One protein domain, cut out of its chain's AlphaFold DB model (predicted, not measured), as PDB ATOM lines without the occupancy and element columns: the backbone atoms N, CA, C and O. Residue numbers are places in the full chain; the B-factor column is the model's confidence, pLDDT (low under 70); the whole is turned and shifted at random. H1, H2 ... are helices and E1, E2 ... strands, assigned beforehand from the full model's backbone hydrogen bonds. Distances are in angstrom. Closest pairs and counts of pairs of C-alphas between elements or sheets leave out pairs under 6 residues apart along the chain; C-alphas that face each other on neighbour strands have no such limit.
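What this domain is: This is residues 50 to 107 of the 107 residues of the protein "Winged helix-turn-helix domain-containing protein" of Prevotella stercorea (UniProt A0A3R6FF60). A long helix, H1, has two shorter helices, H2 and H3, packed on it at large angles to it and to each other, so that the three make a small triangle of helices. After H3 comes a short strand, E1, and a tail, whose last residue, Thr 107, makes one end of the longest axis, with Glu 50 of H1 at the other. The printed part has 58 residues, with three named helices and one named strand in the order H1, H2, H3, E1, and its class is mostly helix. It is compact, with a radius of gyration of the C-alphas of 11.0 A, yet elongated in outline, spanning 39 by 24 by 19 A.

Where its parts are: H1, residues 50 to 68, is 27.5 A long and begins with C-alpha 50 at (112.040, 114.951, 25.348). H2 is residues 74 to 81, 10.4 A. H3 is residues 85 to 97, 18.2 A. E1, residues 101 to 104, is 9.7 A long and ends with C-alpha 104 at (120.690, 104.721, 53.459).

How they stand to each other: H1 touches H2 with its residues 58 to 65 alone; the closest C-alphas are those of Glu 61 and Ile 81, 6.6 A apart. They run opposite ways at a steep tilt of 69 degrees, only just short of about perpendicular. H1 and H3 only just touch, with 3 pairs of C-alphas within 8 A, the closest those of Phe 55 and Tyr 91 at 7.2 A; they are about perpendicular at 84 degrees. H3 touches H2 with residues 85 to 89 alone, the closest C-alphas, of Ala 78 and Val 85, being 5.3 A apart, about perpendicular at 79 degrees. The closest C-alphas of H3 and E1 are those of Leu 95 and Ile 101, 5.7 A apart. E1 is apart from H1 and H2 and pairs with no named strand. In H1, H2 and H3 every O i to N i+4 pair is within hydrogen-bond range.

The domain as a whole: The C-alphas of Glu 50 and Thr 107, the two farthest apart, are 39.0 A apart. The printed part has no cut, and the three links are tight. The mean pLDDT of the printed part is 77.3; residues 50 to 52 and 104 to 107 are under 70.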
ATOM      1  N   GLU A  50     110.761 115.668  25.526       53.56
ATOM      2  CA  GLU A  50     112.040 114.951  25.348       53.56
ATOM      3  C   GLU A  50     112.630 114.541  26.694       53.56
ATOM      4  O   GLU A  50     112.989 113.385  26.920       53.56
ATOM      5  N   PHE A  51     112.592 115.463  27.652       59.56
ATOM      6  CA  PHE A  51     113.113 115.224  28.987       59.56
ATOM      7  C   PHE A  51     112.324 114.150  29.762       59.56
ATOM      8  O   PHE A  51     112.878 113.484  30.638       59.56
ATOM      9  N   THR A  52     111.045 113.930  29.439       66.12
ATOM     10  CA  THR A  52     110.246 112.837  30.023       66.12
ATOM     11  C   THR A  52     110.618 111.470  29.445       66.12
ATOM     12  O   THR A  52     110.716 110.506  30.209       66.12
ATOM     13  N   LYS A  53     110.904 111.375  28.139       74.62
ATOM     14  CA  LYS A  53     111.370 110.134  27.489       74.62
ATOM     15  C   LYS A  53     112.767 109.736  27.965       74.62
ATOM     16  O   LYS A  53     112.977 108.586  28.359       74.62
ATOM     17  N   GLU A  54     113.693 110.691  28.004       75.06
ATOM     18  CA  GLU A  54     115.048 110.473  28.521       75.06
ATOM     19  C   GLU A  54     115.035 110.065  29.993       75.06
ATOM     20  O   GLU A  54     115.717 109.117  30.384       75.06
ATOM     21  N   PHE A  55     114.208 110.727  30.810       76.69
ATOM     22  CA  PHE A  55     114.054 110.365  32.215       76.69
ATOM     23  C   PHE A  55     113.482 108.957  32.384       76.69
ATOM     24  O   PHE A  55     113.974 108.211  33.224       76.69
ATOM     25  N   ALA A  56     112.481 108.559  31.595       77.94
ATOM     26  CA  ALA A  56     111.915 107.213  31.667       77.94
ATOM     27  C   ALA A  56     112.944 106.131  31.290       77.94
ATOM     28  O   ALA A  56     113.006 105.093  31.954       77.94
ATOM     29  N   LYS A  57     113.784 106.379  30.275       81.00
ATOM     30  CA  LYS A  57     114.890 105.484  29.896       81.00
ATOM     31  C   LYS A  57     115.942 105.405  31.006       81.00
ATOM     32  O   LYS A  57     116.239 104.313  31.486       81.00
ATOM     33  N   ALA A  58     116.419 106.555  31.481       81.12
ATOM     34  CA  ALA A  58     117.406 106.640  32.555       81.12
ATOM     35  C   ALA A  58     116.896 106.012  33.857       81.12
ATOM     36  O   ALA A  58     117.645 105.325  34.539       81.12
ATOM     37  N   LYS A  59     115.610 106.194  34.181       81.88
ATOM     38  CA  LYS A  59     114.947 105.553  35.318       81.88
ATOM     39  C   LYS A  59     115.141 104.039  35.248       81.88
ATOM     40  O   LYS A  59     115.679 103.476  36.194       81.88
ATOM     41  N   ARG A  60     114.749 103.387  34.145       82.00
ATOM     42  CA  ARG A  60     114.857 101.921  33.998       82.00
ATOM     43  C   ARG A  60     116.291 101.422  34.159       82.00
ATOM     44  O   ARG A  60     116.501 100.434  34.854       82.00
ATOM     45  N   GLU A  61     117.260 102.109  33.563       82.75
ATOM     46  CA  GLU A  61     118.668 101.717  33.685       82.75
ATOM     47  C   GLU A  61     119.208 101.923  35.106       82.75
ATOM     48  O   GLU A  61     119.866 101.039  35.643       82.75
ATOM     49  N   ILE A  62     118.845 103.025  35.777       83.62
ATOM     50  CA  ILE A  62     119.185 103.253  37.190       83.62
ATOM     51  C   ILE A  62     118.618 102.132  38.070       83.62
ATOM     52  O   ILE A  62     119.330 101.620  38.930       83.62
ATOM     53  N   TYR A  63     117.366 101.719  37.844       83.38
ATOM     54  CA  TYR A  63     116.773 100.586  38.562       83.38
ATOM     55  C   TYR A  63     117.527  99.286  38.311       83.38
ATOM     56  O   TYR A  63     117.772  98.549  39.262       83.38
ATOM     57  N   ARG A  64     117.930  99.018  37.063       82.81
ATOM     58  CA  ARG A  64     118.724  97.831  36.721       82.81
ATOM     59  C   ARG A  64     120.074  97.846  37.434       82.81
ATOM     60  O   ARG A  64     120.425  96.862  38.067       82.81
ATOM     61  N   CYS A  65     120.780  98.977  37.403       78.81
ATOM     62  CA  CYS A  65     122.047  99.159  38.107       78.81
ATOM     63  C   CYS A  65     121.918  98.893  39.612       78.81
ATOM     64  O   CYS A  65     122.724  98.152  40.157       78.81
ATOM     65  N   ILE A  66     120.894  99.456  40.266       80.81
ATOM     66  CA  ILE A  66     120.663  99.273  41.710       80.81
ATOM     67  C   ILE A  66     120.237  97.836  42.032       80.81
ATOM     68  O   ILE A  66     120.610  97.302  43.071       80.81
ATOM     69  N   SER A  67     119.453  97.211  41.148       77.50
ATOM     70  CA  SER A  67     119.023  95.821  41.311       77.50
ATOM     71  C   SER A  67     120.185  94.836  41.187       77.50
ATOM     72  O   SER A  67     120.138  93.792  41.831       77.50
ATOM     73  N   SER A  68     121.187  95.135  40.357       76.12
ATOM     74  CA  SER A  68     122.395  94.314  40.230       76.12
ATOM     75  C   SER A  68     123.387  94.575  41.362       76.12
ATOM     76  O   SER A  68     123.948  93.630  41.908       76.12
ATOM     77  N   ASP A  69     123.605  95.844  41.717       73.12
ATOM     78  CA  ASP A  69     124.492  96.244  42.806       73.12
ATOM     79  C   ASP A  69     123.938  97.469  43.552       73.12
ATOM     80  O   ASP A  69     123.905  98.596  43.049       73.12
ATOM     81  N   SER A  70     123.537  97.248  44.804       71.81
ATOM     82  CA  SER A  70     123.019  98.296  45.693       71.81
ATOM     83  C   SER A  70     124.082  99.306  46.160       71.81
ATOM     84  O   SER A  70     123.723 100.389  46.639       71.81
ATOM     85  N   HIS A  71     125.375  99.000  45.988       72.25
ATOM     86  CA  HIS A  71     126.512  99.867  46.333       72.25
ATOM     87  C   HIS A  71     127.069 100.646  45.134       72.25
ATOM     88  O   HIS A  71     128.103 101.314  45.252       72.25
ATOM     89  N   ILE A  72     126.396 100.589  43.980       77.75
ATOM     90  CA  ILE A  72     126.897 101.210  42.758       77.75
ATOM     91  C   ILE A  72     127.094 102.725  42.911       77.75
ATOM     92  O   ILE A  72     126.238 103.476  43.397       77.75
ATOM     93  N   THR A  73     128.247 103.208  42.451       81.56
ATOM     94  CA  THR A  73     128.585 104.630  42.526       81.56
ATOM     95  C   THR A  73     127.941 105.406  41.375       81.56
ATOM     96  O   THR A  73     127.810 104.926  40.253       81.56
ATOM     97  N   ARG A  74     127.603 106.679  41.617       81.00
ATOM     98  CA  ARG A  74     127.061 107.598  40.593       81.00
ATOM     99  C   ARG A  74     127.905 107.674  39.315       81.00
ATOM    100  O   ARG A  74     127.350 107.892  38.246       81.00
ATOM    101  N   THR A  75     129.226 107.555  39.433       79.31
ATOM    102  CA  THR A  75     130.163 107.552  38.300       79.31
ATOM    103  C   THR A  75     130.020 106.291  37.456       79.31
ATOM    104  O   THR A  75     129.912 106.401  36.245       79.31
ATOM    105  N   GLN A  76     129.907 105.126  38.093       81.12
ATOM    106  CA  GLN A  76     129.659 103.854  37.412       81.12
ATOM    107  C   GLN A  76     128.281 103.860  36.739       81.12
ATOM    108  O   GLN A  76     128.155 103.494  35.579       81.12
ATOM    109  N   MET A  77     127.246 104.377  37.413       81.31
ATOM    110  CA  MET A  77     125.926 104.566  36.791       81.31
ATOM    111  C   MET A  77     125.982 105.488  35.566       81.31
ATOM    112  O   MET A  77     125.329 105.230  34.563       81.31
ATOM    113  N   ALA A  78     126.744 106.579  35.640       81.00
ATOM    114  CA  ALA A  78     126.929 107.493  34.517       81.00
ATOM    115  C   ALA A  78     127.598 106.797  33.321       81.00
ATOM    116  O   ALA A  78     127.142 106.964  32.192       81.00
ATOM    117  N   GLU A  79     128.614 105.977  33.587       82.38
ATOM    118  CA  GLU A  79     129.330 105.189  32.584       82.38
ATOM    119  C   GLU A  79     128.435 104.124  31.934       82.38
ATOM    120  O   GLU A  79     128.357 104.062  30.710       82.38
ATOM    121  N   HIS A  80     127.669 103.364  32.725       78.81
ATOM    122  CA  HIS A  80     126.757 102.336  32.207       78.81
ATOM    123  C   HIS A  80     125.591 102.900  31.382       78.81
ATOM    124  O   HIS A  80     125.132 102.250  30.447       78.81
ATOM    125  N   ILE A  81     125.092 104.090  31.727       79.25
ATOM    126  CA  ILE A  81     123.909 104.689  31.082       79.25
ATOM    127  C   ILE A  81     124.315 105.644  29.944       79.25
ATOM    128  O   ILE A  81     123.475 106.028  29.130       79.25
ATOM    129  N   GLY A  82     125.590 106.041  29.871       80.69
ATOM    130  CA  GLY A  82     126.075 107.046  28.920       80.69
ATOM    131  C   GLY A  82     125.583 108.463  29.240       80.69
ATOM    132  O   GLY A  82     125.383 109.273  28.339       80.69
ATOM    133  N   LEU A  83     125.344 108.768  30.521       81.44
ATOM    134  CA  LEU A  83     124.859 110.073  30.983       81.44
ATOM    135  C   LEU A  83     125.917 110.811  31.790       81.44
ATOM    136  O   LEU A  83     126.789 110.212  32.410       81.44
ATOM    137  N   SER A  84     125.793 112.136  31.887       81.81
ATOM    138  CA  SER A  84     126.651 112.887  32.803       81.81
ATOM    139  C   SER A  84     126.328 112.557  34.267       81.81
ATOM    140  O   SER A  84     125.168 112.422  34.666       81.81
ATOM    141  N   VAL A  85     127.352 112.544  35.127       81.75
ATOM    142  CA  VAL A  85     127.196 112.340  36.583       81.75
ATOM    143  C   VAL A  85     126.201 113.339  37.200       81.75
ATOM    144  O   VAL A  85     125.469 113.010  38.135       81.75
ATOM    145  N   ARG A  86     126.122 114.560  36.650       79.94
ATOM    146  CA  ARG A  86     125.168 115.601  37.069       79.94
ATOM    147  C   ARG A  86     123.720 115.231  36.735       79.94
ATOM    148  O   ARG A  86     122.841 115.438  37.571       79.94
ATOM    149  N   GLN A  87     123.469 114.671  35.550       80.94
ATOM    150  CA  GLN A  87     122.144 114.168  35.170       80.94
ATOM    151  C   GLN A  87     121.746 112.974  36.036       80.94
ATOM    152  O   GLN A  87     120.647 112.979  36.585       80.94
ATOM    153  N   VAL A  88     122.658 112.023  36.262       83.81
ATOM    154  CA  VAL A  88     122.426 110.894  37.181       83.81
ATOM    155  C   VAL A  88     122.073 111.403  38.579       83.81
ATOM    156  O   VAL A  88     121.095 110.963  39.177       83.81
ATOM    157  N   GLN A  89     122.792 112.406  39.091       84.44
ATOM    158  CA  GLN A  89     122.468 113.025  40.377       84.44
ATOM    159  C   GLN A  89     121.081 113.689  40.385       84.44
ATOM    160  O   GLN A  89     120.346 113.528  41.362       84.44
ATOM    161  N   LYS A  90     120.711 114.414  39.321       86.44
ATOM    162  CA  LYS A  90     119.386 115.039  39.169       86.44
ATOM    163  C   LYS A  90     118.274 113.987  39.145       86.44
ATOM    164  O   LYS A  90     117.251 114.170  39.802       86.44
ATOM    165  N   TYR A  91     118.474 112.889  38.421       85.31
ATOM    166  CA  TYR A  91     117.507 111.798  38.317       85.31
ATOM    167  C   TYR A  91     117.369 111.028  39.618       85.31
ATOM    168  O   TYR A  91     116.248 110.821  40.069       85.31
ATOM    169  N   LEU A  92     118.475 110.704  40.285       84.44
ATOM    170  CA  LEU A  92     118.412 110.080  41.600       84.44
ATOM    171  C   LEU A  92     117.703 110.976  42.619       84.44
ATOM    172  O   LEU A  92     116.883 110.471  43.374       84.44
ATOM    173  N   LYS A  93     117.956 112.296  42.611       84.62
ATOM    174  CA  LYS A  93     117.228 113.240  43.477       84.62
ATOM    175  C   LYS A  93     115.719 113.147  43.238       84.62
ATOM    176  O   LYS A  93     114.975 112.968  44.187       84.62
ATOM    177  N   ARG A  94     115.283 113.151  41.976       83.00
ATOM    178  CA  ARG A  94     113.863 112.987  41.627       83.00
ATOM    179  C   ARG A  94     113.279 111.654  42.069       83.00
ATOM    180  O   ARG A  94     112.143 111.618  42.511       83.00
ATOM    181  N   LEU A  95     114.026 110.561  41.937       83.25
ATOM    182  CA  LEU A  95     113.568 109.246  42.390       83.25
ATOM    183  C   LEU A  95     113.420 109.194  43.916       83.25
ATOM    184  O   LEU A  95     112.505 108.542  44.413       83.25
ATOM    185  N   THR A  96     114.279 109.913  44.641       81.38
ATOM    186  CA  THR A  96     114.154 110.111  46.089       81.38
ATOM    187  C   THR A  96     112.964 111.007  46.443       81.38
ATOM    188  O   THR A  96     112.199 110.643  47.331       81.38
ATOM    189  N   ASP A  97     112.747 112.110  45.720       79.44
ATOM    190  CA  ASP A  97     111.605 113.019  45.919       79.44
ATOM    191  C   ASP A  97     110.262 112.306  45.661       79.44
ATOM    192  O   ASP A  97     109.293 112.511  46.384       79.44
ATOM    193  N   LEU A  98     110.216 111.411  44.664       78.62
ATOM    194  CA  LEU A  98     109.068 110.539  44.378       78.62
ATOM    195  C   LEU A  98     108.915 109.389  45.386       78.62
ATOM    196  O   LEU A  98     107.957 108.623  45.305       78.62
ATOM    197  N   GLY A  99     109.875 109.213  46.294       76.75
ATOM    198  CA  GLY A  99     109.864 108.133  47.272       76.75
ATOM    199  C   GLY A  99     110.051 106.736  46.679       76.75
ATOM    200  O   GLY A  99     109.751 105.754  47.347       76.75
ATOM    201  N   LEU A 100     110.542 106.608  45.446       77.62
ATOM    202  CA  LEU A 100     110.725 105.297  44.820       77.62
ATOM    203  C   LEU A 100     112.053 104.629  45.214       77.62
ATOM    204  O   LEU A 100     112.240 103.426  45.024       77.62
ATOM    205  N   ILE A 101     112.999 105.422  45.716       78.94
ATOM    206  CA  ILE A 101     114.331 104.987  46.128       78.94
ATOM    207  C   ILE A 101     114.660 105.620  47.479       78.94
ATOM    208  O   ILE A 101     114.455 106.822  47.673       78.94
ATOM    209  N   ILE A 102     115.221 104.823  48.385       76.50
ATOM    210  CA  ILE A 102     115.738 105.261  49.681       76.50
ATOM    211  C   ILE A 102     117.264 105.236  49.618       76.50
ATOM    212  O   ILE A 102     117.875 104.311  49.085       76.50
ATOM    213  N   ARG A 103     117.884 106.292  50.142       74.56
ATOM    214  CA  ARG A 103     119.331 106.349  50.336       74.56
ATOM    215  C   ARG A 103     119.614 106.130  51.802       74.56
ATOM    216  O   ARG A 103     119.263 106.982  52.617       74.56
ATOM    217  N   GLU A 104     120.255 105.015  52.106       68.81
ATOM    218  CA  GLU A 104     120.690 104.721  53.459       68.81
ATOM    219  C   GLU A 104     122.132 105.186  53.619       68.81
ATOM    220  O   GLU A 104     123.029 104.886  52.822       68.81
ATOM    221  N   ARG A 105     122.329 106.026  54.634       60.75
ATOM    222  CA  ARG A 105     123.644 106.458  55.074       60.75
ATOM    223  C   ARG A 105     123.975 105.631  56.305       60.75
ATOM    224  O   ARG A 105     123.395 105.874  57.357       60.75
ATOM    225  N   TRP A 106     124.909 104.700  56.163       47.00
ATOM    226  CA  TRP A 106     125.528 104.049  57.311       47.00
ATOM    227  C   TRP A 106     126.295 105.120  58.097       47.00
ATOM    228  O   TRP A 106     127.119 105.844  57.527       47.00
ATOM    229  N   THR A 107     125.924 105.305  59.361       45.94
ATOM    230  CA  THR A 107     126.674 106.101  60.343       45.94
ATOM    231  C   THR A 107     127.807 105.288  60.924       45.94
ATOM    232  O   THR A 107     127.546 104.103  61.226       45.94
TER     233      THR A 107